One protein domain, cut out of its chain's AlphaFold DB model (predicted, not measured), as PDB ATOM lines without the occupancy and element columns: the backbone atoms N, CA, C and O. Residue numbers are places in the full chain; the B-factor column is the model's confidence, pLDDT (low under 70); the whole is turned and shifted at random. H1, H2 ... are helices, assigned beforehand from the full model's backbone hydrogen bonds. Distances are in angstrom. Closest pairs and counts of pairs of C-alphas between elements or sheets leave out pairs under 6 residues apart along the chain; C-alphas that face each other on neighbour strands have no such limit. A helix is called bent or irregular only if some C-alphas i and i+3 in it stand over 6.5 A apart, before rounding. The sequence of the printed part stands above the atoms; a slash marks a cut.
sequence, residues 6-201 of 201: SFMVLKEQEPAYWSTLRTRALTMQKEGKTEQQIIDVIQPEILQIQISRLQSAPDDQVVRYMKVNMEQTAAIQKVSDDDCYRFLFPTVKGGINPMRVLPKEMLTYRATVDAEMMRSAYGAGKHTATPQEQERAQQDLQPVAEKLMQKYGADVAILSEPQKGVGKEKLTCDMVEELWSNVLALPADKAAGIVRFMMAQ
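Overview. This is residues 6 to 201 of the 201 residues of an uncharacterized protein of Enterobacter kobei (UniProt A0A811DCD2). Three long helices, H7, H4 and H10, stand side by side in a row, each running opposite to the next; sharply kinked H8 packs on H10, and H11 crosses between H8 and the first residues of H4. The helical hairpin of H2 and H3 makes the other end of the longest axis, joined to H7 through the last residues of H3 and through short H1, which packs on both H2 and H7. The printed part has 196 residues with eleven named helices, H1 to H11 in order along the chain, and no named strand; the class is all helix. The whole is compact, with a radius of gyration of the C-alphas of 17.7 A, and the C-alphas span 54 by 43 by 28 A.

Arrangement. H1, residues 6 to 13, touches H2, residues 15 to 30, at a steep tilt of 46 degrees, opposite ways; their closest C-alphas, of Lys 11 and Trp 18, are 5.5 A apart. H2 and H3, residues 35 to 54, form a hairpin at a shallow tilt of 16 degrees; H3 touches H2 with residues 35 to 42 alone, closest at the C-alphas of Ala 25 and Ile 38, 6.1 A apart. H7, residues 104 to 120, touches H1, with the closest C-alphas, of Ser 6 and Ala 115, 4.6 A apart. H3 touches H7 with residues 50 to 54 alone, at a steep tilt of 47 degrees; the closest C-alphas are those of Arg 53 and Met 118, 5.5 A apart. H4, residues 59 to 77, and H10, residues 169 to 184, are the hubs, each touching four helices. H4 touches H7 at a shallow tilt of 23 degrees, opposite ways, closest at the C-alphas of Gln 61 and Met 117, 5.2 A apart. H4 touches H10 at a shallow tilt of 24 degrees, opposite ways, closest at the C-alphas of Met 70 and Glu 177, 6.7 A apart. H5, residues 81 to 88, forms a hairpin with H4 and touches H10, where the closest C-alphas, of Asp 81 and Lys 170, are 4.9 A apart. H6, residues 90 to 93, is close to but not clearly touching H5, with the C-alphas of Arg 86 and Lys 93, their closest, 6.1 A apart. H8, residues 131 to 159, touches H10 at a shallow tilt of 33 degrees, only just short of steep; the closest C-alphas are those of Val 144 and Asn 182, 6.4 A apart. H9, residues 162 to 165, and H8 touch only at the corner, closest at the C-alphas of Ile 158 and Lys 164, 5.3 A apart. H11, residues 188 to 199, touches H8 with the C-alphas of Ala 137 and Ile 194, the closest, 4.7 A apart, and touches H4 with those of Asp 59 and Ala 192, the closest, 5.1 A apart. Every O i to N i+4 pair is within hydrogen-bond range in H1, H2, H4, H5, H7, H10 and H11; in H3 it is 14 of 16 and in H8 17 of 25, while H6 and H9 are too short for such a pair.

Along the chain. H1 begins at C-alpha 6, (223.080, 306.589, 187.437). H2 measures 22.3 A, H3 28.0 A, H4 26.9 A, H7 24.3 A, H8 23.7 A, H10 22.3 A and H11 16.2 A. H3 has a kink of 32 degrees near residue 42 and is only just irregular, with C-alphas 41 and 44 6.51 A apart. H8 has a kink of 127 degrees near residue 152 and is irregular, with C-alphas 151 and 154 9.5 A apart. H11 ends at C-alpha 199, (230.882, 293.192, 197.044).

Size, cuts and confidence. The two C-alphas farthest apart, of Lys 30 and Gln 150, are 54.8 A apart. The printed part has no cut, and no link is long; H6 to H7 and H7 to H8 are short links of 10 residues each. The mean pLDDT of the printed part is 94.3, and residue 201, the chain's last, is the one under 70.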
ATOM      1  N   SER A   6     222.283 306.463 186.208       86.50
ATOM      2  CA  SER A   6     223.080 306.589 187.437       86.50
ATOM      3  C   SER A   6     223.608 308.011 187.667       86.50
ATOM      4  O   SER A   6     223.694 308.467 188.803       86.50
ATOM      5  N   PHE A   7     223.910 308.767 186.605       88.12
ATOM      6  CA  PHE A   7     224.377 310.154 186.738       88.12
ATOM      7  C   PHE A   7     223.252 311.107 187.137       88.12
ATOM      8  O   PHE A   7     223.500 312.088 187.836       88.12
ATOM      9  N   MET A   8     222.016 310.819 186.723       90.25
ATOM     10  CA  MET A   8     220.849 311.570 187.187       90.25
ATOM     11  C   MET A   8     220.647 311.367 188.688       90.25
ATOM     12  O   MET A   8     220.458 312.345 189.405       90.25
ATOM     13  N   VAL A   9     220.809 310.132 189.174       93.06
ATOM     14  CA  VAL A   9     220.755 309.830 190.612       93.06
ATOM     15  C   VAL A   9     221.843 310.585 191.378       93.06
ATOM     16  O   VAL A   9     221.540 311.235 192.374       93.06
ATOM     17  N   LEU A  10     223.089 310.589 190.890       91.81
ATOM     18  CA  LEU A  10     224.175 311.351 191.526       91.81
ATOM     19  C   LEU A  10     223.896 312.854 191.554       91.81
ATOM     20  O   LEU A  10     224.171 313.517 192.548       91.81
ATOM     21  N   LYS A  11     223.326 313.406 190.481       92.56
ATOM     22  CA  LYS A  11     222.935 314.817 190.440       92.56
ATOM     23  C   LYS A  11     221.848 315.143 191.474       92.56
ATOM     24  O   LYS A  11     221.871 316.238 192.030       92.56
ATOM     25  N   GLU A  12     220.907 314.228 191.697       92.25
ATOM     26  CA  GLU A  12     219.809 314.369 192.663       92.25
ATOM     27  C   GLU A  12     220.295 314.238 194.114       92.25
ATOM     28  O   GLU A  12     219.937 315.057 194.958       92.25
ATOM     29  N   GLN A  13     221.109 313.220 194.406       92.75
ATOM     30  CA  GLN A  13     221.476 312.838 195.773       92.75
ATOM     31  C   GLN A  13     222.786 313.470 196.256       92.75
ATOM     32  O   GLN A  13     222.942 313.732 197.447       92.75
ATOM     33  N   GLU A  14     223.728 313.726 195.346       92.31
ATOM     34  CA  GLU A  14     225.084 314.191 195.657       92.31
ATOM     35  C   GLU A  14     225.559 315.277 194.670       92.31
ATOM     36  O   GLU A  14     226.577 315.124 193.984       92.31
ATOM     37  N   PRO A  15     224.856 316.424 194.586       93.69
ATOM     38  CA  PRO A  15     225.113 317.442 193.566       93.69
ATOM     39  C   PRO A  15     226.542 318.008 193.602       93.69
ATOM     40  O   PRO A  15     227.098 318.344 192.555       93.69
ATOM     41  N   ALA A  16     227.158 318.086 194.788       94.06
ATOM     42  CA  ALA A  16     228.545 318.527 194.939       94.06
ATOM     43  C   ALA A  16     229.531 317.527 194.317       94.06
ATOM     44  O   ALA A  16     230.403 317.920 193.541       94.06
ATOM     45  N   TYR A  17     229.356 316.234 194.596       92.00
ATOM     46  CA  TYR A  17     230.190 315.182 194.025       92.00
ATOM     47  C   TYR A  17     230.004 315.084 192.502       92.00
ATOM     48  O   TYR A  17     230.983 315.074 191.753       92.00
ATOM     49  N   TRP A  18     228.757 315.141 192.023       92.31
ATOM     50  CA  TRP A  18     228.455 315.206 190.590       92.31
ATOM     51  C   TRP A  18     229.143 316.394 189.896       92.31
ATOM     52  O   TRP A  18     229.692 316.250 188.800       92.31
ATOM     53  N   SER A  19     229.154 317.570 190.534       93.06
ATOM     54  CA  SER A  19     229.856 318.750 190.018       93.06
ATOM     55  C   SER A  19     231.364 318.513 189.889       93.06
ATOM     56  O   SER A  19     231.956 318.867 188.864       93.06
ATOM     57  N   THR A  20     231.980 317.863 190.880       93.56
ATOM     58  CA  THR A  20     233.403 317.492 190.857       93.56
ATOM     59  C   THR A  20     233.720 316.541 189.707       93.56
ATOM     60  O   THR A  20     234.622 316.831 188.917       93.56
ATOM     61  N   LEU A  21     232.949 315.459 189.548       91.88
ATOM     62  CA  LEU A  21     233.120 314.508 188.444       91.88
ATOM     63  C   LEU A  21     232.996 315.186 187.080       91.88
ATOM     64  O   LEU A  21     233.851 315.025 186.207       91.88
ATOM     65  N   ARG A  22     231.948 315.997 186.899       91.88
ATOM     66  CA  ARG A  22     231.724 316.734 185.653       91.88
ATOM     67  C   ARG A  22     232.868 317.701 185.363       91.88
ATOM     68  O   ARG A  22     233.307 317.794 184.219       91.88
ATOM     69  N   THR A  23     233.347 318.420 186.375       94.56
ATOM     70  CA  THR A  23     234.460 319.366 186.225       94.56
ATOM     71  C   THR A  23     235.738 318.639 185.821       94.56
ATOM     72  O   THR A  23     236.391 319.066 184.874       94.56
ATOM     73  N   ARG A  24     236.049 317.502 186.456       93.94
ATOM     74  CA  ARG A  24     237.195 316.656 186.097       93.94
ATOM     75  C   ARG A  24     237.123 316.191 184.642       93.94
ATOM     76  O   ARG A  24     238.079 316.400 183.899       93.94
ATOM     77  N   ALA A  25     235.983 315.649 184.213       92.56
ATOM     78  CA  ALA A  25     235.795 315.201 182.833       92.56
ATOM     79  C   ALA A  25     235.956 316.350 181.814       92.56
ATOM     80  O   ALA A  25     236.600 316.179 180.780       92.56
ATOM     81  N   LEU A  26     235.423 317.541 182.116       94.38
ATOM     82  CA  LEU A  26     235.581 318.730 181.269       94.38
ATOM     83  C   LEU A  26     237.030 319.233 181.218       94.38
ATOM     84  O   LEU A  26     237.481 319.672 180.162       94.38
ATOM     85  N   THR A  27     237.763 319.184 182.332       96.81
ATOM     86  CA  THR A  27     239.188 319.539 182.369       96.81
ATOM     87  C   THR A  27     240.005 318.587 181.501       96.81
ATOM     88  O   THR A  27     240.731 319.048 180.627       96.81
ATOM     89  N   MET A  28     239.802 317.275 181.638       96.19
ATOM     90  CA  MET A  28     240.468 316.273 180.797       96.19
ATOM     91  C   MET A  28     240.166 316.474 179.306       96.19
ATOM     92  O   MET A  28     241.057 316.365 178.467       96.19
ATOM     93  N   GLN A  29     238.923 316.826 178.963       94.44
ATOM     94  CA  GLN A  29     238.564 317.146 177.582       94.44
ATOM     95  C   GLN A  29     239.333 318.372 177.061       94.44
ATOM     96  O   GLN A  29     239.826 318.352 175.934       94.44
ATOM     97  N   LYS A  30     239.470 319.431 177.872       96.50
ATOM     98  CA  LYS A  30     240.258 320.626 177.516       96.50
ATOM     99  C   LYS A  30     241.751 320.324 177.362       96.50
ATOM    100  O   LYS A  30     242.409 320.958 176.547       96.50
ATOM    101  N   GLU A  31     242.263 319.348 178.103       97.19
ATOM    102  CA  GLU A  31     243.635 318.836 177.988       97.19
ATOM    103  C   GLU A  31     243.848 317.929 176.760       97.19
ATOM    104  O   GLU A  31     244.945 317.409 176.561       97.19
ATOM    105  N   GLY A  32     242.817 317.708 175.936       96.56
ATOM    106  CA  GLY A  32     242.904 316.880 174.733       96.56
ATOM    107  C   GLY A  32     242.877 315.374 175.004       96.56
ATOM    108  O   GLY A  32     243.256 314.597 174.127       96.56
ATOM    109  N   LYS A  33     242.441 314.939 176.197       96.31
ATOM    110  CA  LYS A  33     242.249 313.512 176.493       96.31
ATOM    111  C   LYS A  33     241.146 312.926 175.615       96.31
ATOM    112  O   LYS A  33     240.141 313.581 175.330       96.31
ATOM    113  N   THR A  34     241.324 311.674 175.207       91.56
ATOM    114  CA  THR A  34     240.317 310.944 174.433       91.56
ATOM    115  C   THR A  34     239.121 310.570 175.309       91.56
ATOM    116  O   THR A  34     239.219 310.514 176.535       91.56
ATOM    117  N   GLU A  35     237.984 310.263 174.683       85.00
ATOM    118  CA  GLU A  35     236.795 309.789 175.401       85.00
ATOM    119  C   GLU A  35     237.099 308.550 176.256       85.00
ATOM    120  O   GLU A  35     236.703 308.500 177.417       85.00
ATOM    121  N   GLN A  36     237.876 307.602 175.723       80.44
ATOM    122  CA  GLN A  36     238.274 306.403 176.458       80.44
ATOM    123  C   GLN A  36     239.101 306.748 177.702       80.44
ATOM    124  O   GLN A  36     238.804 306.244 178.774       80.44
ATOM    125  N   GLN A  37     240.060 307.675 177.601       86.81
ATOM    126  CA  GLN A  37     240.851 308.109 178.759       86.81
ATOM    127  C   GLN A  37     239.989 308.757 179.849       86.81
ATOM    128  O   GLN A  37     240.292 308.627 181.031       86.81
ATOM    129  N   ILE A  38     238.920 309.461 179.469       88.31
ATOM    130  CA  ILE A  38     237.963 310.029 180.427       88.31
ATOM    131  C   ILE A  38     237.130 308.911 181.069       88.31
ATOM    132  O   ILE A  38     236.941 308.920 182.284       88.31
ATOM    133  N   ILE A  39     236.655 307.943 180.279       83.00
ATOM    134  CA  ILE A  39     235.912 306.774 180.770       83.00
ATOM    135  C   ILE A  39     236.754 305.982 181.771       83.00
ATOM    136  O   ILE A  39     236.270 305.708 182.865       83.00
ATOM    137  N   ASP A  40     238.014 305.698 181.443       82.56
ATOM    138  CA  ASP A  40     238.932 304.919 182.283       82.56
ATOM    139  C   ASP A  40     239.156 305.565 183.662       82.56
ATOM    140  O   ASP A  40     239.421 304.867 184.637       82.56
ATOM    141  N   VAL A  41     239.017 306.893 183.764       87.69
ATOM    142  CA  VAL A  41     239.116 307.634 185.032       87.69
ATOM    143  C   VAL A  41     237.781 307.689 185.774       87.69
ATOM    144  O   VAL A  41     237.744 307.494 186.984       87.69
ATOM    145  N   ILE A  42     236.678 307.969 185.077       87.44
ATOM    146  CA  ILE A  42     235.380 308.238 185.716       87.44
ATOM    147  C   ILE A  42     234.628 306.945 186.058       87.44
ATOM    148  O   ILE A  42     233.968 306.871 187.091       87.44
ATOM    149  N   GLN A  43     234.697 305.923 185.203       83.25
ATOM    150  CA  GLN A  43     233.929 304.688 185.366       83.25
ATOM    151  C   GLN A  43     234.235 303.953 186.685       83.25
ATOM    152  O   GLN A  43     233.270 303.569 187.350       83.25
ATOM    153  N   PRO A  44     235.502 303.799 187.127       85.38
ATOM    154  CA  PRO A  44     235.800 303.174 188.416       85.38
ATOM    155  C   PRO A  44     235.173 303.906 189.609       85.38
ATOM    156  O   PRO A  44     234.660 303.258 190.519       85.38
ATOM    157  N   GLU A  45     235.142 305.243 189.593       88.44
ATOM    158  CA  GLU A  45     234.523 306.028 190.671       88.44
ATOM    159  C   GLU A  45     233.007 305.790 190.752       88.44
ATOM    160  O   GLU A  45     232.439 305.639 191.835       88.44
ATOM    161  N   ILE A  46     232.346 305.696 189.596       87.56
ATOM    162  CA  ILE A  46     230.913 305.390 189.519       87.56
ATOM    163  C   ILE A  46     230.629 303.980 190.042       87.56
ATOM    164  O   ILE A  46     229.686 303.801 190.814       87.56
ATOM    165  N   LEU A  47     231.450 302.994 189.662       86.94
ATOM    166  CA  LEU A  47     231.333 301.617 190.149       86.94
ATOM    167  C   LEU A  47     231.510 301.548 191.669       86.94
ATOM    168  O   LEU A  47     230.725 300.888 192.347       86.94
ATOM    169  N   GLN A  48     232.483 302.275 192.222       89.56
ATOM    170  CA  GLN A  48     232.703 302.327 193.665       89.56
ATOM    171  C   GLN A  48     231.484 302.886 194.408       89.56
ATOM    172  O   GLN A  48     231.099 302.362 195.455       89.56
ATOM    173  N   ILE A  49     230.829 303.910 193.856       91.88
ATOM    174  CA  ILE A  49     229.595 304.434 194.445       91.88
ATOM    175  C   ILE A  49     228.474 303.413 194.340       91.88
ATOM    176  O   ILE A  49     227.796 303.181 195.333       91.88
ATOM    177  N   GLN A  50     228.285 302.769 193.188       91.88
ATOM    178  CA  GLN A  50     227.277 301.715 193.053       91.88
ATOM    179  C   GLN A  50     227.473 300.614 194.105       91.88
ATOM    180  O   GLN A  50     226.519 300.260 194.794       91.88
ATOM    181  N   ILE A  51     228.709 300.144 194.299       92.44
ATOM    182  CA  ILE A  51     229.054 299.151 195.327       92.44
ATOM    183  C   ILE A  51     228.740 299.672 196.734       92.44
ATOM    184  O   ILE A  51     228.122 298.970 197.534       92.44
ATOM    185  N   SER A  52     229.095 300.923 197.034       93.38
ATOM    186  CA  SER A  52     228.760 301.552 198.315       93.38
ATOM    187  C   SER A  52     227.244 301.622 198.543       93.38
ATOM    188  O   SER A  52     226.777 301.384 199.657       93.38
ATOM    189  N   ARG A  53     226.455 301.892 197.496       95.00
ATOM    190  CA  ARG A  53     224.988 301.979 197.575       95.00
ATOM    191  C   ARG A  53     224.333 300.624 197.827       95.00
ATOM    192  O   ARG A  53     223.312 300.598 198.507       95.00
ATOM    193  N   LEU A  54     224.931 299.510 197.397       95.56
ATOM    194  CA  LEU A  54     224.420 298.168 197.719       95.56
ATOM    195  C   LEU A  54     224.316 297.932 199.231       95.56
ATOM    196  O   LEU A  54     223.402 297.244 199.682       95.56
ATOM    197  N   GLN A  55     225.206 298.538 200.023       94.50
ATOM    198  CA  GLN A  55     225.227 298.365 201.479       94.50
ATOM    199  C   GLN A  55     223.980 298.938 202.170       94.50
ATOM    200  O   GLN A  55     223.600 298.464 203.239       94.50
ATOM    201  N   SER A  56     223.327 299.935 201.563       96.00
ATOM    202  CA  SER A  56     222.117 300.569 202.099       96.00
ATOM    203  C   SER A  56     220.893 300.456 201.189       96.00
ATOM    204  O   SER A  56     219.824 300.947 201.545       96.00
ATOM    205  N   ALA A  57     221.001 299.816 200.027       97.31
ATOM    206  CA  ALA A  57     219.846 299.483 199.199       97.31
ATOM    207  C   ALA A  57     219.019 298.364 199.863       97.31
ATOM    208  O   ALA A  57     219.617 297.498 200.498       97.31
ATOM    209  N   PRO A  58     217.683 298.337 199.729       97.38
ATOM    210  CA  PRO A  58     216.836 297.224 200.169       97.38
ATOM    211  C   PRO A  58     217.190 295.884 199.502       97.38
ATOM    212  O   PRO A  58     217.766 295.854 198.412       97.38
ATOM    213  N   ASP A  59     216.834 294.769 200.143       97.38
ATOM    214  CA  ASP A  59     217.223 293.418 199.704       97.38
ATOM    215  C   ASP A  59     216.770 293.078 198.281       97.38
ATOM    216  O   ASP A  59     217.537 292.511 197.501       97.38
ATOM    217  N   ASP A  60     215.555 293.474 197.900       97.25
ATOM    218  CA  ASP A  60     215.024 293.252 196.555       97.25
ATOM    219  C   ASP A  60     215.860 293.969 195.484       97.25
ATOM    220  O   ASP A  60     216.107 293.410 194.413       97.25
ATOM    221  N   GLN A  61     216.356 295.171 195.788       97.94
ATOM    222  CA  GLN A  61     217.196 295.951 194.881       97.94
ATOM    223  C   GLN A  61     218.596 295.351 194.757       97.94
ATOM    224  O   GLN A  61     219.138 295.285 193.653       97.94
ATOM    225  N   VAL A  62     219.164 294.851 195.859       97.88
ATOM    226  CA  VAL A  62     220.468 294.168 195.857       97.88
ATOM    227  C   VAL A  62     220.401 292.860 195.064       97.88
ATOM    228  O   VAL A  62     221.246 292.605 194.201       97.88
ATOM    229  N   VAL A  63     219.365 292.051 195.293       98.38
ATOM    230  CA  VAL A  63     219.136 290.808 194.545       98.38
ATOM    231  C   VAL A  63     218.912 291.100 193.063       98.38
ATOM    232  O   VAL A  63     219.472 290.412 192.209       98.38
ATOM    233  N   ARG A  64     218.123 292.127 192.726       98.19
ATOM    234  CA  ARG A  64     217.869 292.504 191.330       98.19
ATOM    235  C   ARG A  64     219.125 293.021 190.628       98.19
ATOM    236  O   ARG A  64     219.355 292.640 189.484       98.19
ATOM    237  N   TYR A  65     219.956 293.811 191.309       97.44
ATOM    238  CA  TYR A  65     221.264 294.231 190.802       97.44
ATOM    239  C   TYR A  65     222.124 293.023 190.412       97.44
ATOM    240  O   TYR A  65     222.616 292.946 189.285       97.44
ATOM    241  N   MET A  66     222.255 292.045 191.315       97.81
ATOM    242  CA  MET A  66     223.095 290.876 191.058       97.81
ATOM    243  C   MET A  66     222.513 289.967 189.966       97.81
ATOM    244  O   MET A  66     223.265 289.464 189.133       97.81
ATOM    245  N   LYS A  67     221.184 289.813 189.897       98.12
ATOM    246  CA  LYS A  67     220.519 289.074 188.808       98.12
ATOM    247  C   LYS A  67     220.881 289.635 187.439       98.12
ATOM    248  O   LYS A  67     221.339 288.885 186.585       98.12
ATOM    249  N   VAL A  68     220.751 290.947 187.246       97.12
ATOM    250  CA  VAL A  68     221.066 291.561 185.947       97.12
ATOM    251  C   VAL A  68     222.560 291.514 185.647       97.12
ATOM    252  O   VAL A  68     222.943 291.328 184.493       97.12
ATOM    253  N   ASN A  69     223.417 291.612 186.667       95.25
ATOM    254  CA  ASN A  69     224.849 291.398 186.482       95.25
ATOM    255  C   ASN A  69     225.141 289.989 185.933       95.25
ATOM    256  O   ASN A  69     225.907 289.852 184.985       95.25
ATOM    257  N   MET A  70     224.479 288.957 186.467       97.50
ATOM    258  CA  MET A  70     224.644 287.577 186.000       97.50
ATOM    259  C   MET A  70     224.008 287.314 184.635       97.50
ATOM    260  O   MET A  70     224.576 286.578 183.835       97.50
ATOM    261  N   GLU A  71     222.885 287.957 184.311       97.50
ATOM    262  CA  GLU A  71     222.309 287.907 182.961       97.50
ATOM    263  C   GLU A  71     223.281 288.464 181.908       97.50
ATOM    264  O   GLU A  71     223.400 287.900 180.818       97.50
ATOM    265  N   GLN A  72     224.001 289.542 182.238       97.06
ATOM    266  CA  GLN A  72     225.038 290.100 181.370       97.06
ATOM    267  C   GLN A  72     226.243 289.166 181.247       97.06
ATOM    268  O   GLN A  72     226.691 288.930 180.125       97.06
ATOM    269  N   THR A  73     226.733 288.607 182.358       97.06
ATOM    270  CA  THR A  73     227.825 287.619 182.351       97.06
ATOM    271  C   THR A  73     227.491 286.438 181.442       97.06
ATOM    272  O   THR A  73     228.247 286.165 180.510       97.06
ATOM    273  N   ALA A  74     226.310 285.836 181.607       97.62
ATOM    274  CA  ALA A  74     225.865 284.706 180.794       97.62
ATOM    275  C   ALA A  74     225.698 285.067 179.313       97.62
ATOM    276  O   ALA A  74     225.981 284.262 178.421       97.62
ATOM    277  N   ALA A  75     225.233 286.281 179.010       97.94
ATOM    278  CA  ALA A  75     225.134 286.752 177.633       97.94
ATOM    279  C   ALA A  75     226.511 286.962 176.985       97.94
ATOM    280  O   ALA A  75     226.677 286.631 175.814       97.94
ATOM    281  N   ILE A  76     227.495 287.461 177.737       98.00
ATOM    282  CA  ILE A  76     228.878 287.608 177.266       98.00
ATOM    283  C   ILE A  76     229.524 286.234 177.076       98.00
ATOM    284  O   ILE A  76     230.125 285.994 176.030       98.00
ATOM    285  N   GLN A  77     229.361 285.312 178.030       97.81
ATOM    286  CA  GLN A  77     229.969 283.981 177.952       97.81
ATOM    287  C   GLN A  77     229.497 283.205 176.715       97.81
ATOM    288  O   GLN A  77     230.296 282.551 176.052       97.81
ATOM    289  N   LYS A  78     228.217 283.341 176.336       97.12
ATOM    290  CA  LYS A  78     227.678 282.759 175.092       97.12
ATOM    291  C   LYS A  78     228.420 283.205 173.830       97.12
ATOM    292  O   LYS A  78     228.345 282.510 172.821       97.12
ATOM    293  N   VAL A  79     229.074 284.365 173.867       96.06
ATOM    294  CA  VAL A  79     229.872 284.899 172.760       96.06
ATOM    295  C   VAL A  79     231.337 284.491 172.905       96.06
ATOM    296  O   VAL A  79     231.942 284.052 171.929       96.06
ATOM    297  N   SER A  80     231.913 284.646 174.100       97.75
ATOM    298  CA  SER A  80     233.330 284.385 174.359       97.75
ATOM    299  C   SER A  80     233.595 284.164 175.851       97.75
ATOM    300  O   SER A  80     233.332 285.037 176.681       97.75
ATOM    301  N   ASP A  81     234.184 283.013 176.188       98.25
ATOM    302  CA  ASP A  81     234.652 282.725 177.549       98.25
ATOM    303  C   ASP A  81     235.754 283.710 177.992       98.25
ATOM    304  O   ASP A  81     235.777 284.120 179.151       98.25
ATOM    305  N   ASP A  82     236.636 284.149 177.077       97.75
ATOM    306  CA  ASP A  82     237.670 285.154 177.386       97.75
ATOM    307  C   ASP A  82     237.050 286.516 177.709       97.75
ATOM    308  O   ASP A  82     237.447 287.159 178.682       97.75
ATOM    309  N   ASP A  83     236.031 286.937 176.953       97.56
ATOM    310  CA  ASP A  83     235.337 288.195 177.230       97.56
ATOM    311  C   ASP A  83     234.566 288.122 178.549       97.56
ATOM    312  O   ASP A  83     234.554 289.099 179.297       97.56
ATOM    313  N   CYS A  84     233.968 286.971 178.874       98.06
ATOM    314  CA  CYS A  84     233.310 286.763 180.163       98.06
ATOM    315  C   CYS A  84     234.316 286.872 181.315       98.06
ATOM    316  O   CYS A  84     234.092 287.616 182.271       98.06
ATOM    317  N   TYR A  85     235.469 286.212 181.196       97.81
ATOM    318  CA  TYR A  85     236.520 286.287 182.202       97.81
ATOM    319  C   TYR A  85     237.026 287.724 182.389       97.81
ATOM    320  O   TYR A  85     237.169 288.204 183.513       97.81
ATOM    321  N   ARG A  86     237.250 288.449 181.288       95.81
ATOM    322  CA  ARG A  86     237.675 289.858 181.296       95.81
ATOM    323  C   ARG A  86     236.599 290.810 181.812       95.81
ATOM    324  O   ARG A  86     236.933 291.859 182.359       95.81
ATOM    325  N   PHE A  87     235.325 290.472 181.640       94.56
ATOM    326  CA  PHE A  87     234.205 291.217 182.206       94.56
ATOM    327  C   PHE A  87     234.138 291.061 183.729       94.56
ATOM    328  O   PHE A  87     233.970 292.054 184.431       94.56
ATOM    329  N   LEU A  88     234.323 289.837 184.232       94.25
ATOM    330  CA  LEU A  88     234.325 289.531 185.664       94.25
ATOM    331  C   LEU A  88     235.581 290.054 186.377       94.25
ATOM    332  O   LEU A  88     235.488 290.580 187.483       94.25
ATOM    333  N   PHE A  89     236.748 289.943 185.736       93.88
ATOM    334  CA  PHE A  89     238.052 290.266 186.324       93.88
ATOM    335  C   PHE A  89     238.872 291.220 185.436       93.88
ATOM    336  O   PHE A  89     239.957 290.868 184.952       93.88
ATOM    337  N   PRO A  90     238.397 292.463 185.226       90.94
ATOM    338  CA  PRO A  90     239.010 293.407 184.290       90.94
ATOM    339  C   PRO A  90     240.437 293.820 184.674       90.94
ATOM    340  O   PRO A  90     241.199 294.260 183.816       90.94
ATOM    341  N   THR A  91     240.830 293.662 185.940       89.75
ATOM    342  CA  THR A  91     242.174 293.993 186.437       89.75
ATOM    343  C   THR A  91     243.241 292.960 186.064       89.75
ATOM    344  O   THR A  91     244.425 293.271 186.154       89.75
ATOM    345  N   VAL A  92     242.856 291.754 185.622       93.56
ATOM    346  CA  VAL A  92     243.804 290.657 185.344       93.56
ATOM    347  C   VAL A  92     244.318 290.692 183.905       93.56
ATOM    348  O   VAL A  92     245.521 290.632 183.673       93.56
ATOM    349  N   LYS A  93     243.407 290.774 182.926       90.00
ATOM    350  CA  LYS A  93     243.724 290.746 181.480       90.00
ATOM    351  C   LYS A  93     243.179 291.967 180.723       90.00
ATOM    352  O   LYS A  93     243.158 291.973 179.495       90.00
ATOM    353  N   GLY A  94     242.746 293.000 181.446       88.00
ATOM    354  CA  GLY A  94     242.051 294.155 180.883       88.00
ATOM    355  C   GLY A  94     240.567 293.870 180.644       88.00
ATOM    356  O   GLY A  94     240.190 292.786 180.203       88.00
ATOM    357  N   GLY A  95     239.717 294.863 180.904       87.81
ATOM    358  CA  GLY A  95     238.273 294.749 180.699       87.81
ATOM    359  C   GLY A  95     237.854 294.689 179.227       87.81
ATOM    360  O   GLY A  95     238.655 294.894 178.308       87.81
ATOM    361  N   ILE A  96     236.567 294.427 179.013       90.50
ATOM    362  CA  ILE A  96     235.897 294.568 177.714       90.50
ATOM    363  C   ILE A  96     235.041 295.837 177.687       90.50
ATOM    364  O   ILE A  96     234.741 296.414 178.729       90.50
ATOM    365  N   ASN A  97     234.598 296.248 176.496       87.50
ATOM    366  CA  ASN A  97     233.540 297.247 176.355       87.50
ATOM    367  C   ASN A  97     232.189 296.535 176.140       87.50
ATOM    368  O   ASN A  97     231.938 296.072 175.022       87.50
ATOM    369  N   PRO A  98     231.292 296.485 177.147       86.62
ATOM    370  CA  PRO A  98     230.022 295.768 177.036       86.62
ATOM    371  C   PRO A  98     229.113 296.303 175.925       86.62
ATOM    372  O   PRO A  98     228.330 295.544 175.365       86.62
ATOM    373  N   MET A  99     229.254 297.578 175.535       87.94
ATOM    374  CA  MET A  99     228.477 298.188 174.444       87.94
ATOM    375  C   MET A  99     228.741 297.547 173.075       87.94
ATOM    376  O   MET A  99     227.958 297.746 172.151       87.94
ATOM    377  N   ARG A 100     229.863 296.832 172.918       90.19
ATOM    378  CA  ARG A 100     230.231 296.143 171.671       90.19
ATOM    379  C   ARG A 100     229.802 294.677 171.640       90.19
ATOM    380  O   ARG A 100     229.878 294.067 170.582       90.19
ATOM    381  N   VAL A 101     229.394 294.128 172.785       92.31
ATOM    382  CA  VAL A 101     229.116 292.694 172.962       92.31
ATOM    383  C   VAL A 101     227.642 292.454 173.277       92.31
ATOM    384  O   VAL A 101     227.046 291.509 172.769       92.31
ATOM    385  N   LEU A 102     227.035 293.316 174.095       94.94
ATOM    386  CA  LEU A 102     225.682 293.130 174.604       94.94
ATOM    387  C   LEU A 102     224.628 293.912 173.803       94.94
ATOM    388  O   LEU A 102     224.904 295.019 173.333       94.94
ATOM    389  N   PRO A 103     223.385 293.395 173.714       95.50
ATOM    390  CA  PRO A 103     222.260 294.133 173.147       95.50
ATOM    391  C   PRO A 103     221.985 295.442 173.894       95.50
ATOM    392  O   PRO A 103     222.089 295.521 175.123       95.50
ATOM    393  N   LYS A 104     221.555 296.471 173.156       93.00
ATOM    394  CA  LYS A 104     221.260 297.799 173.716       93.00
ATOM    395  C   LYS A 104     220.166 297.748 174.781       93.00
ATOM    396  O   LYS A 104     220.229 298.483 175.767       93.00
ATOM    397  N   GLU A 105     219.172 296.890 174.597       95.12
ATOM    398  CA  GLU A 105     218.048 296.708 175.513       95.12
ATOM    399  C   GLU A 105     218.534 296.188 176.871       95.12
ATOM    400  O   GLU A 105     218.134 296.714 177.907       95.12
ATOM    401  N   MET A 106     219.469 295.231 176.870       95.88
ATOM    402  CA  MET A 106     220.071 294.684 178.090       95.88
ATOM    403  C   MET A 106     220.891 295.746 178.830       95.88
ATOM    404  O   MET A 106     220.767 295.899 180.042       95.88
ATOM    405  N   LEU A 107     221.685 296.528 178.095       93.12
ATOM    406  CA  LEU A 107     222.477 297.624 178.660       93.12
ATOM    407  C   LEU A 107     221.584 298.724 179.254       93.12
ATOM    408  O   LEU A 107     221.879 299.262 180.320       93.12
ATOM    409  N   THR A 108     220.464 299.025 178.593       93.25
ATOM    410  CA  THR A 108     219.476 299.998 179.075       93.25
ATOM    411  C   THR A 108     218.784 299.490 180.337       93.25
ATOM    412  O   THR A 108     218.664 300.233 181.309       93.25
ATOM    413  N   TYR A 109     218.378 298.218 180.359       95.19
ATOM    414  CA  TYR A 109     217.758 297.608 181.532       95.19
ATOM    415  C   TYR A 109     218.709 297.579 182.733       95.19
ATOM    416  O   TYR A 109     218.319 297.994 183.826       95.19
ATOM    417  N   ARG A 110     219.978 297.199 182.520       94.94
ATOM    418  CA  ARG A 110     221.026 297.270 183.548       94.94
ATOM    419  C   ARG A 110     221.162 298.674 184.122       94.94
ATOM    420  O   ARG A 110     221.153 298.837 185.338       94.94
ATOM    421  N   ALA A 111     221.245 299.686 183.264       92.94
ATOM    422  CA  ALA A 111     221.399 301.064 183.710       92.94
ATOM    423  C   ALA A 111     220.193 301.558 184.534       92.94
ATOM    424  O   ALA A 111     220.370 302.315 185.489       92.94
ATOM    425  N   THR A 112     218.977 301.117 184.196       95.00
ATOM    426  CA  THR A 112     217.770 301.397 184.988       95.00
ATOM    427  C   THR A 112     217.842 300.746 186.367       95.00
ATOM    428  O   THR A 112     217.614 301.423 187.364       95.00
ATOM    429  N   VAL A 113     218.212 299.465 186.433       96.81
ATOM    430  CA  VAL A 113     218.334 298.706 187.691       96.81
ATOM    431  C   VAL A 113     219.385 299.321 188.608       96.81
ATOM    432  O   VAL A 113     219.127 299.519 189.792       96.81
ATOM    433  N   ASP A 114     220.540 299.688 188.056       95.38
ATOM    434  CA  ASP A 114     221.592 300.371 188.803       95.38
ATOM    435  C   ASP A 114     221.087 301.691 189.402       95.38
ATOM    436  O   ASP A 114     221.328 301.976 190.574       95.38
ATOM    437  N   ALA A 115     220.362 302.495 188.622       95.44
ATOM    438  CA  ALA A 115     219.831 303.770 189.091       95.44
ATOM    439  C   ALA A 115     218.714 303.609 190.135       95.44
ATOM    440  O   ALA A 115     218.647 304.392 191.081       95.44
ATOM    441  N   GLU A 116     217.839 302.614 189.986       96.31
ATOM    442  CA  GLU A 116     216.806 302.283 190.976       96.31
ATOM    443  C   GLU A 116     217.437 301.831 192.296       96.31
ATOM    444  O   GLU A 116     217.096 302.377 193.349       96.31
ATOM    445  N   MET A 117     218.438 300.947 192.230       97.06
ATOM    446  CA  MET A 117     219.218 300.513 193.388       97.06
ATOM    447  C   MET A 117     219.891 301.708 194.072       97.06
ATOM    448  O   MET A 117     219.664 301.939 195.261       97.06
ATOM    449  N   MET A 118     220.627 302.538 193.327       96.06
ATOM    450  CA  MET A 118     221.273 303.731 193.885       96.06
ATOM    451  C   MET A 118     220.257 304.683 194.524       96.06
ATOM    452  O   MET A 118     220.506 305.226 195.600       96.06
ATOM    453  N   ARG A 119     219.089 304.868 193.895       95.88
ATOM    454  CA  ARG A 119     218.047 305.750 194.426       95.88
ATOM    455  C   ARG A 119     217.462 305.214 195.734       95.88
ATOM    456  O   ARG A 119     217.284 305.985 196.674       95.88
ATOM    457  N   SER A 120     217.216 303.907 195.797       96.38
ATOM    458  CA  SER A 120     216.657 303.206 196.963       96.38
ATOM    459  C   SER A 120     217.589 303.171 198.177       96.38
ATOM    460  O   SER A 120     217.135 303.002 199.305       96.38
ATOM    461  N   ALA A 121     218.889 303.386 197.963       95.88
ATOM    462  CA  ALA A 121     219.901 303.413 199.012       95.88
ATOM    463  C   ALA A 121     219.793 304.633 199.959       95.88
ATOM    464  O   ALA A 121     220.581 304.754 200.901       95.88
ATOM    465  N   TYR A 122     218.823 305.527 199.718       92.06
ATOM    466  CA  TYR A 122     218.521 306.733 200.491       92.06
ATOM    467  C   TYR A 122     217.048 306.801 200.915       92.06
ATOM    468  O   TYR A 122     216.174 306.133 200.375       92.06
ATOM    469  N   GLY A 123     216.765 307.702 201.859       89.38
ATOM    470  CA  GLY A 123     215.414 307.958 202.350       89.38
ATOM    471  C   GLY A 123     214.984 306.986 203.446       89.38
ATOM    472  O   GLY A 123     215.795 306.247 203.999       89.38
ATOM    473  N   ALA A 124     213.696 307.026 203.793       88.50
ATOM    474  CA  ALA A 124     213.145 306.271 204.920       88.50
ATOM    475  C   ALA A 124     213.136 304.747 204.702       88.50
ATOM    476  O   ALA A 124     213.130 304.002 205.673       88.50
ATOM    477  N   GLY A 125     213.141 304.293 203.445       87.88
ATOM    478  CA  GLY A 125     213.108 302.874 203.084       87.88
ATOM    479  C   GLY A 125     214.479 302.227 202.893       87.88
ATOM    480  O   GLY A 125     214.525 301.086 202.452       87.88
ATOM    481  N   LYS A 126     215.583 302.933 203.168       94.44
ATOM    482  CA  LYS A 126     216.932 302.380 202.987       94.44
ATOM    483  C   LYS A 126     217.207 301.232 203.966       94.44
ATOM    484  O   LYS A 126     216.750 301.258 205.110       94.44
ATOM    485  N   HIS A 127     218.038 300.284 203.550       95.38
ATOM    486  CA  HIS A 127     218.614 299.274 204.434       95.38
ATOM    487  C   HIS A 127     219.682 299.884 205.345       95.38
ATOM    488  O   HIS A 127     220.366 300.846 204.982       95.38
ATOM    489  N   THR A 128     219.849 299.309 206.533       91.06
ATOM    490  CA  THR A 128     220.960 299.631 207.436       91.06
ATOM    491  C   THR A 128     221.676 298.338 207.782       91.06
ATOM    492  O   THR A 128     221.224 297.605 208.657       91.06
ATOM    493  N   ALA A 129     222.782 298.077 207.083       86.62
ATOM    494  CA  ALA A 129     223.580 296.882 207.311       86.62
ATOM    495  C   ALA A 129     224.067 296.812 208.768       86.62
ATOM    496  O   ALA A 129     224.623 297.781 209.293       86.62
ATOM    497  N   THR A 130     223.872 295.664 209.413       89.69
ATOM    498  CA  THR A 130     224.339 295.411 210.786       89.69
ATOM    499  C   THR A 130     225.533 294.451 210.801       89.69
ATOM    500  O   THR A 130     225.636 293.595 209.919       89.69
ATOM    501  N   PRO A 131     226.421 294.509 211.811       90.44
ATOM    502  CA  PRO A 131     227.493 293.519 211.958       90.44
ATOM    503  C   PRO A 131     226.970 292.072 211.988       90.44
ATOM    504  O   PRO A 131     227.552 291.179 211.381       90.44
ATOM    505  N   GLN A 132     225.809 291.845 212.608       92.94
ATOM    506  CA  GLN A 132     225.174 290.526 212.668       92.94
ATOM    507  C   GLN A 132     224.704 290.030 211.294       92.94
ATOM    508  O   GLN A 132     224.608 288.826 211.069       92.94
ATOM    509  N   GLU A 133     224.340 290.922 210.372       92.06
ATOM    510  CA  GLU A 133     224.055 290.533 208.984       92.06
ATOM    511  C   GLU A 133     225.320 290.101 208.246       92.06
ATOM    512  O   GLU A 133     225.249 289.157 207.469       92.06
ATOM    513  N   GLN A 134     226.473 290.718 208.518       90.75
ATOM    514  CA  GLN A 134     227.744 290.303 207.915       90.75
ATOM    515  C   GLN A 134     228.159 288.904 208.388       90.75
ATOM    516  O   GLN A 134     228.497 288.053 207.566       90.75
ATOM    517  N   GLU A 135     228.063 288.635 209.692       94.62
ATOM    518  CA  GLU A 135     228.340 287.304 210.251       94.62
ATOM    519  C   GLU A 135     227.390 286.239 209.680       94.62
ATOM    520  O   GLU A 135     227.825 285.156 209.285       94.62
ATOM    521  N   ARG A 136     226.091 286.554 209.576       96.25
ATOM    522  CA  ARG A 136     225.103 285.652 208.964       96.25
ATOM    523  C   ARG A 136     225.362 285.423 207.481       96.25
ATOM    524  O   ARG A 136     225.281 284.285 207.044       96.25
ATOM    525  N   ALA A 137     225.730 286.456 206.726       96.94
ATOM    526  CA  ALA A 137     226.068 286.319 205.313       96.94
ATOM    527  C   ALA A 137     227.238 285.348 205.097       96.94
ATOM    528  O   ALA A 137     227.191 284.520 204.191       96.94
ATOM    529  N   GLN A 138     228.258 285.385 205.961       95.31
ATOM    530  CA  GLN A 138     229.357 284.421 205.913       95.31
ATOM    531  C   GLN A 138     228.874 282.986 206.194       95.31
ATOM    532  O   GLN A 138     229.272 282.055 205.493       95.31
ATOM    533  N   GLN A 139     227.991 282.805 207.182       97.25
ATOM    534  CA  GLN A 139     227.398 281.499 207.497       97.25
ATOM    535  C   GLN A 139     226.511 280.973 206.361       97.25
ATOM    536  O   GLN A 139     226.580 279.794 206.025       97.25
ATOM    537  N   ASP A 140     225.706 281.838 205.744       97.75
ATOM    538  CA  ASP A 140     224.828 281.480 204.628       97.75
ATOM    539  C   ASP A 140     225.617 281.193 203.336       97.75
ATOM    540  O   ASP A 140     225.175 280.390 202.511       97.75
ATOM    541  N   LEU A 141     226.802 281.794 203.164       97.06
ATOM    542  CA  LEU A 141     227.702 281.522 202.039       97.06
ATOM    543  C   LEU A 141     228.409 280.164 202.163       97.06
ATOM    544  O   LEU A 141     228.691 279.527 201.148       97.06
ATOM    545  N   GLN A 142     228.672 279.699 203.387       96.69
ATOM    546  CA  GLN A 142     229.397 278.454 203.660       96.69
ATOM    547  C   GLN A 142     228.878 277.230 202.869       96.69
ATOM    548  O   GLN A 142     229.683 276.612 202.170       96.69
ATOM    549  N   PRO A 143     227.573 276.881 202.876       97.31
ATOM    550  CA  PRO A 143     227.078 275.734 202.109       97.31
ATOM    551  C   PRO A 143     227.231 275.907 200.589       97.31
ATOM    552  O   PRO A 143     227.422 274.927 199.866       97.31
ATOM    553  N   VAL A 144     227.179 277.145 200.084       97.56
ATOM    554  CA  VAL A 144     227.429 277.427 198.664       97.56
ATOM    555  C   VAL A 144     228.903 277.190 198.333       97.56
ATOM    556  O   VAL A 144     229.210 276.517 197.349       97.56
ATOM    557  N   ALA A 145     229.814 277.680 199.177       95.56
ATOM    558  CA  ALA A 145     231.249 277.471 199.019       95.56
ATOM    559  C   ALA A 145     231.626 275.981 199.084       95.56
ATOM    560  O   ALA A 145     232.423 275.514 198.271       95.56
ATOM    561  N   GLU A 146     231.016 275.211 199.988       96.81
ATOM    562  CA  GLU A 146     231.209 273.759 200.081       96.81
ATOM    563  C   GLU A 146     230.774 273.037 198.805       96.81
ATOM    564  O   GLU A 146     231.509 272.187 198.299       96.81
ATOM    565  N   LYS A 147     229.622 273.409 198.236       97.12
ATOM    566  CA  LYS A 147     229.145 272.846 196.967       97.12
ATOM    567  C   LYS A 147     230.110 273.139 195.815       97.12
ATOM    568  O   LYS A 147     230.411 272.245 195.024       97.12
ATOM    569  N   LEU A 148     230.629 274.366 195.735       97.81
ATOM    570  CA  LEU A 148     231.637 274.717 194.732       97.81
ATOM    571  C   LEU A 148     232.934 273.935 194.953       97.81
ATOM    572  O   LEU A 148     233.483 273.401 193.995       97.81
ATOM    573  N   MET A 149     233.392 273.795 196.199       97.56
ATOM    574  CA  MET A 149     234.595 273.029 196.537       97.56
ATOM    575  C   MET A 149     234.460 271.552 196.155       97.56
ATOM    576  O   MET A 149     235.397 270.969 195.618       97.56
ATOM    577  N   GLN A 150     233.289 270.947 196.360       97.81
ATOM    578  CA  GLN A 150     233.029 269.565 195.944       97.81
ATOM    579  C   GLN A 150     233.103 269.379 194.422       97.81
ATOM    580  O   GLN A 150     233.536 268.323 193.962       97.81
ATOM    581  N   LYS A 151     232.687 270.383 193.640       98.06
ATOM    582  CA  LYS A 151     232.644 270.303 192.173       98.06
ATOM    583  C   LYS A 151     233.952 270.725 191.499       98.06
ATOM    584  O   LYS A 151     234.397 270.062 190.567       98.06
ATOM    585  N   TYR A 152     234.539 271.829 191.947       98.06
ATOM    586  CA  TYR A 152     235.684 272.488 191.314       98.06
ATOM    587  C   TYR A 152     237.006 272.243 192.063       98.06
ATOM    588  O   TYR A 152     238.080 272.518 191.531       98.06
ATOM    589  N   GLY A 153     236.965 271.703 193.285       97.56
ATOM    590  CA  GLY A 153     238.160 271.415 194.075       97.56
ATOM    591  C   GLY A 153     239.038 272.652 194.273       97.56
ATOM    592  O   GLY A 153     238.556 273.742 194.577       97.56
ATOM    593  N   ALA A 154     240.344 272.496 194.058       96.75
ATOM    594  CA  ALA A 154     241.315 273.576 194.240       96.75
ATOM    595  C   ALA A 154     241.091 274.785 193.309       96.75
ATOM    596  O   ALA A 154     241.571 275.876 193.620       96.75
ATOM    597  N   ASP A 155     240.348 274.627 192.205       97.94
ATOM    598  CA  ASP A 155     240.054 275.731 191.286       97.94
ATOM    599  C   ASP A 155     239.130 276.791 191.904       97.94
ATOM    600  O   ASP A 155     239.137 277.933 191.447       97.94
ATOM    601  N   VAL A 156     238.435 276.491 193.011       97.31
ATOM    602  CA  VAL A 156     237.672 277.493 193.784       97.31
ATOM    603  C   VAL A 156     238.540 278.670 194.230       97.31
ATOM    604  O   VAL A 156     238.046 279.793 194.330       97.31
ATOM    605  N   ALA A 157     239.847 278.458 194.420       96.38
ATOM    606  CA  ALA A 157     240.778 279.530 194.757       96.38
ATOM    607  C   ALA A 157     240.822 280.652 193.701       96.38
ATOM    608  O   ALA A 157     241.204 281.769 194.039       96.38
ATOM    609  N   ILE A 158     240.405 280.405 192.450       96.94
ATOM    610  CA  ILE A 158     240.329 281.437 191.401       96.94
ATOM    611  C   ILE A 158     239.359 282.563 191.795       96.94
ATOM    612  O   ILE A 158     239.594 283.711 191.439       96.94
ATOM    613  N   LEU A 159     238.302 282.275 192.565       93.88
ATOM    614  CA  LEU A 159     237.328 283.294 192.980       93.88
ATOM    615  C   LEU A 159     237.956 284.389 193.857       93.88
ATOM    616  O   LEU A 159     237.573 285.549 193.749       93.88
ATOM    617  N   SER A 160     238.924 284.025 194.703       92.94
ATOM    618  CA  SER A 160     239.694 284.961 195.536       92.94
ATOM    619  C   SER A 160     241.013 285.397 194.893       92.94
ATOM    620  O   SER A 160     241.557 286.442 195.234       92.94
ATOM    621  N   GLU A 161     241.545 284.596 193.971       95.75
ATOM    622  CA  GLU A 161     242.806 284.830 193.271       95.75
ATOM    623  C   GLU A 161     242.607 284.717 191.753       95.75
ATOM    624  O   GLU A 161     243.063 283.741 191.138       95.75
ATOM    625  N   PRO A 162     241.955 285.714 191.123       95.94
ATOM    626  CA  PRO A 162     241.573 285.640 189.719       95.94
ATOM    627  C   PRO A 162     242.732 285.297 188.784       95.94
ATOM    628  O   PRO A 162     242.546 284.531 187.855       95.94
ATOM    629  N   GLN A 163     243.963 285.734 189.067       97.00
ATOM    630  CA  GLN A 163     245.163 285.408 188.284       97.00
ATOM    631  C   GLN A 163     245.388 283.903 188.042       97.00
ATOM    632  O   GLN A 163     245.996 283.534 187.039       97.00
ATOM    633  N   LYS A 164     244.891 283.024 188.924       97.44
ATOM    634  CA  LYS A 164     244.980 281.563 188.761       97.44
ATOM    635  C   LYS A 164     244.041 281.020 187.675       97.44
ATOM    636  O   LYS A 164     244.196 279.873 187.261       97.44
ATOM    637  N   GLY A 165     243.080 281.827 187.231       96.88
ATOM    638  CA  GLY A 165     242.109 281.493 186.194       96.88
ATOM    639  C   GLY A 165     242.566 281.795 184.768       96.88
ATOM    640  O   GLY A 165     241.849 281.462 183.827       96.88
ATOM    641  N   VAL A 166     243.751 282.384 184.567       97.12
ATOM    642  CA  VAL A 166     244.305 282.614 183.222       97.12
ATOM    643  C   VAL A 166     244.560 281.268 182.531       97.12
ATOM    644  O   VAL A 166     245.267 280.416 183.068       97.12
ATOM    645  N   GLY A 167     243.984 281.068 181.340       97.19
ATOM    646  CA  GLY A 167     243.967 279.774 180.642       97.19
ATOM    647  C   GLY A 167     242.868 278.809 181.113       97.19
ATOM    648  O   GLY A 167     242.795 277.678 180.633       97.19
ATOM    649  N   LYS A 168     242.022 279.237 182.059       97.94
ATOM    650  CA  LYS A 168     240.844 278.530 182.584       97.94
ATOM    651  C   LYS A 168     239.602 279.425 182.518       97.94
ATOM    652  O   LYS A 168     238.736 279.363 183.393       97.94
ATOM    653  N   GLU A 169     239.512 280.273 181.498       97.94
ATOM    654  CA  GLU A 169     238.491 281.318 181.377       97.94
ATOM    655  C   GLU A 169     237.076 280.731 181.442       97.94
ATOM    656  O   GLU A 169     236.276 281.142 182.282       97.94
ATOM    657  N   LYS A 170     236.812 279.680 180.654       98.06
ATOM    658  CA  LYS A 170     235.522 278.979 180.664       98.06
ATOM    659  C   LYS A 170     235.161 278.429 182.044       98.06
ATOM    660  O   LYS A 170     234.065 278.668 182.537       98.06
ATOM    661  N   LEU A 171     236.090 277.698 182.663       98.38
ATOM    662  CA  LEU A 171     235.890 277.096 183.983       98.38
ATOM    663  C   LEU A 171     235.568 278.169 185.027       98.38
ATOM    664  O   LEU A 171     234.690 277.984 185.865       98.38
ATOM    665  N   THR A 172     236.275 279.295 184.950       98.06
ATOM    666  CA  THR A 172     236.091 280.431 185.849       98.06
ATOM    667  C   THR A 172     234.702 281.042 185.681       98.06
ATOM    668  O   THR A 172     234.016 281.260 186.677       98.06
ATOM    669  N   CYS A 173     234.266 281.281 184.441       98.12
ATOM    670  CA  CYS A 173     232.928 281.790 184.154       98.12
ATOM    671  C   CYS A 173     231.832 280.837 184.635       98.12
ATOM    672  O   CYS A 173     230.961 281.260 185.392       98.12
ATOM    673  N   ASP A 174     231.939 279.545 184.307       98.38
ATOM    674  CA  ASP A 174     230.990 278.519 184.754       98.38
ATOM    675  C   ASP A 174     230.892 278.487 186.297       98.38
ATOM    676  O   ASP A 174     229.806 278.359 186.861       98.38
ATOM    677  N   MET A 175     232.024 278.633 186.994       98.31
ATOM    678  CA  MET A 175     232.079 278.639 188.458       98.31
ATOM    679  C   MET A 175     231.472 279.906 189.077       98.31
ATOM    680  O   MET A 175     230.767 279.808 190.080       98.31
ATOM    681  N   VAL A 176     231.725 281.087 188.502       97.94
ATOM    682  CA  VAL A 176     231.131 282.350 188.977       97.94
ATOM    683  C   VAL A 176     229.621 282.362 188.742       97.94
ATOM    684  O   VAL A 176     228.870 282.761 189.633       97.94
ATOM    685  N   GLU A 177     229.155 281.885 187.588       98.12
ATOM    686  CA  GLU A 177     227.721 281.748 187.325       98.12
ATOM    687  C   GLU A 177     227.061 280.760 188.288       98.12
ATOM    688  O   GLU A 177     225.997 281.056 188.835       98.12
ATOM    689  N   GLU A 178     227.694 279.617 188.569       98.06
ATOM    690  CA  GLU A 178     227.154 278.659 189.532       98.06
ATOM    691  C   GLU A 178     227.148 279.212 190.962       98.06
ATOM    692  O   GLU A 178     226.156 279.032 191.674       98.06
ATOM    693  N   LEU A 179     228.199 279.922 191.385       98.38
ATOM    694  CA  LEU A 179     228.236 280.619 192.673       98.38
ATOM    695  C   LEU A 179     227.007 281.515 192.826       98.38
ATOM    696  O   LEU A 179     226.211 281.338 193.751       98.38
ATOM    697  N   TRP A 180     226.831 282.456 191.900       98.25
ATOM    698  CA  TRP A 180     225.757 283.432 192.008       98.25
ATOM    699  C   TRP A 180     224.384 282.816 191.768       98.25
ATOM    700  O   TRP A 180     223.428 283.244 192.404       98.25
ATOM    701  N   SER A 181     224.263 281.776 190.941       98.12
ATOM    702  CA  SER A 181     223.017 281.018 190.792       98.12
ATOM    703  C   SER A 181     222.584 280.377 192.114       98.12
ATOM    704  O   SER A 181     221.425 280.513 192.507       98.12
ATOM    705  N   ASN A 182     223.510 279.747 192.847       98.25
ATOM    706  CA  ASN A 182     223.211 279.170 194.160       98.25
ATOM    707  C   ASN A 182     222.874 280.252 195.198       98.25
ATOM    708  O   ASN A 182     221.923 280.076 195.954       98.25
ATOM    709  N   VAL A 183     223.597 281.379 195.211       98.50
ATOM    710  CA  VAL A 183     223.296 282.514 196.108       98.50
ATOM    711  C   VAL A 183     221.914 283.100 195.810       98.50
ATOM    712  O   VAL A 183     221.116 283.295 196.721       98.50
ATOM    713  N   LEU A 184     221.597 283.352 194.540       98.19
ATOM    714  CA  LEU A 184     220.330 283.955 194.113       98.19
ATOM    715  C   LEU A 184     219.123 283.011 194.244       98.19
ATOM    716  O   LEU A 184     217.987 283.473 194.120       98.19
ATOM    717  N   ALA A 185     219.355 281.718 194.489       97.88
ATOM    718  CA  ALA A 185     218.322 280.735 194.809       97.88
ATOM    719  C   ALA A 185     217.948 280.710 196.306       97.88
ATOM    720  O   ALA A 185     216.945 280.093 196.672       97.88
ATOM    721  N   LEU A 186     218.728 281.364 197.171       98.12
ATOM    722  CA  LEU A 186     218.410 281.514 198.591       98.12
ATOM    723  C   LEU A 186     217.237 282.494 198.801       98.12
ATOM    724  O   LEU A 186     216.910 283.282 197.908       98.12
ATOM    725  N   PRO A 187     216.616 282.494 199.998       97.81
ATOM    726  CA  PRO A 187     215.743 283.582 200.430       97.81
ATOM    727  C   PRO A 187     216.373 284.962 200.189       97.81
ATOM    728  O   PRO A 187     217.587 285.129 200.312       97.81
ATOM    729  N   ALA A 188     215.549 285.943 199.810       95.81
ATOM    730  CA  ALA A 188     216.026 287.233 199.309       95.81
ATOM    731  C   ALA A 188     216.903 287.996 200.318       95.81
ATOM    732  O   ALA A 188     217.888 288.606 199.912       95.81
ATOM    733  N   ASP A 189     216.581 287.912 201.607       95.38
ATOM    734  CA  ASP A 189     217.352 288.488 202.712       95.38
ATOM    735  C   ASP A 189     218.756 287.874 202.804       95.38
ATOM    736  O   ASP A 189     219.758 288.589 202.873       95.38
ATOM    737  N   LYS A 190     218.851 286.544 202.698       97.75
ATOM    738  CA  LYS A 190     220.130 285.820 202.692       97.75
ATOM    739  C   LYS A 190     220.960 286.139 201.456       97.75
ATOM    740  O   LYS A 190     222.143 286.459 201.563       97.75
ATOM    741  N   ALA A 191     220.337 286.088 200.278       98.25
ATOM    742  CA  ALA A 191     220.994 286.402 199.015       98.25
ATOM    743  C   ALA A 191     221.536 287.840 199.018       98.25
ATOM    744  O   ALA A 191     222.697 288.067 198.674       98.25
ATOM    745  N   ALA A 192     220.727 288.809 199.458       97.88
ATOM    746  CA  ALA A 192     221.144 290.201 199.574       97.88
ATOM    747  C   ALA A 192     222.278 290.384 200.592       97.88
ATOM    748  O   ALA A 192     223.239 291.102 200.307       97.88
ATOM    749  N   GLY A 193     222.204 289.713 201.747       97.38
ATOM    750  CA  GLY A 193     223.274 289.690 202.744       97.38
ATOM    751  C   GLY A 193     224.609 289.225 202.158       97.38
ATOM    752  O   GLY A 193     225.615 289.923 202.294       97.38
ATOM    753  N   ILE A 194     224.610 288.104 201.428       97.88
ATOM    754  CA  ILE A 194     225.808 287.572 200.758       97.88
ATOM    755  C   ILE A 194     226.327 288.537 199.689       97.88
ATOM    756  O   ILE A 194     227.526 288.805 199.650       97.88
ATOM    757  N   VAL A 195     225.454 289.094 198.843       97.44
ATOM    758  CA  VAL A 195     225.869 290.068 197.819       97.44
ATOM    759  C   VAL A 195     226.549 291.273 198.470       97.44
ATOM    760  O   VAL A 195     227.635 291.658 198.039       97.44
ATOM    761  N   ARG A 196     225.968 291.848 199.532       96.25
ATOM    762  CA  ARG A 196     226.589 292.968 200.260       96.25
ATOM    763  C   ARG A 196     227.941 292.584 200.847       96.25
ATOM    764  O   ARG A 196     228.882 293.360 200.711       96.25
ATOM    765  N   PHE A 197     228.032 291.407 201.464       95.00
ATOM    766  CA  PHE A 197     229.260 290.893 202.066       95.00
ATOM    767  C   PHE A 197     230.378 290.692 201.034       95.00
ATOM    768  O   PHE A 197     231.510 291.109 201.261       95.00
ATOM    769  N   MET A 198     230.071 290.088 199.885       94.12
ATOM    770  CA  MET A 198     231.065 289.795 198.851       94.12
ATOM    771  C   MET A 198     231.490 291.038 198.065       94.12
ATOM    772  O   MET A 198     232.658 291.162 197.727       94.12
ATOM    773  N   MET A 199     230.568 291.968 197.795       91.38
ATOM    774  CA  MET A 199     230.882 293.192 197.044       91.38
ATOM    775  C   MET A 199     231.605 294.252 197.886       91.38
ATOM    776  O   MET A 199     232.110 295.219 197.327       91.38
ATOM    777  N   ALA A 200     231.620 294.119 199.215       85.94
ATOM    778  CA  ALA A 200     232.314 295.048 200.109       85.94
ATOM    779  C   ALA A 200     233.831 294.797 200.222       85.94
ATOM    780  O   ALA A 200     234.512 295.613 200.847       85.94
ATOM    781  N   GLN A 201     234.328 293.677 199.683       66.81
ATOM    782  CA  GLN A 201     235.723 293.234 199.789       66.81
ATOM    783  C   GLN A 201     236.600 293.727 198.637       66.81
ATOM    784  O   GLN A 201     236.076 293.897 197.513       66.81
TER     785      GLN A 201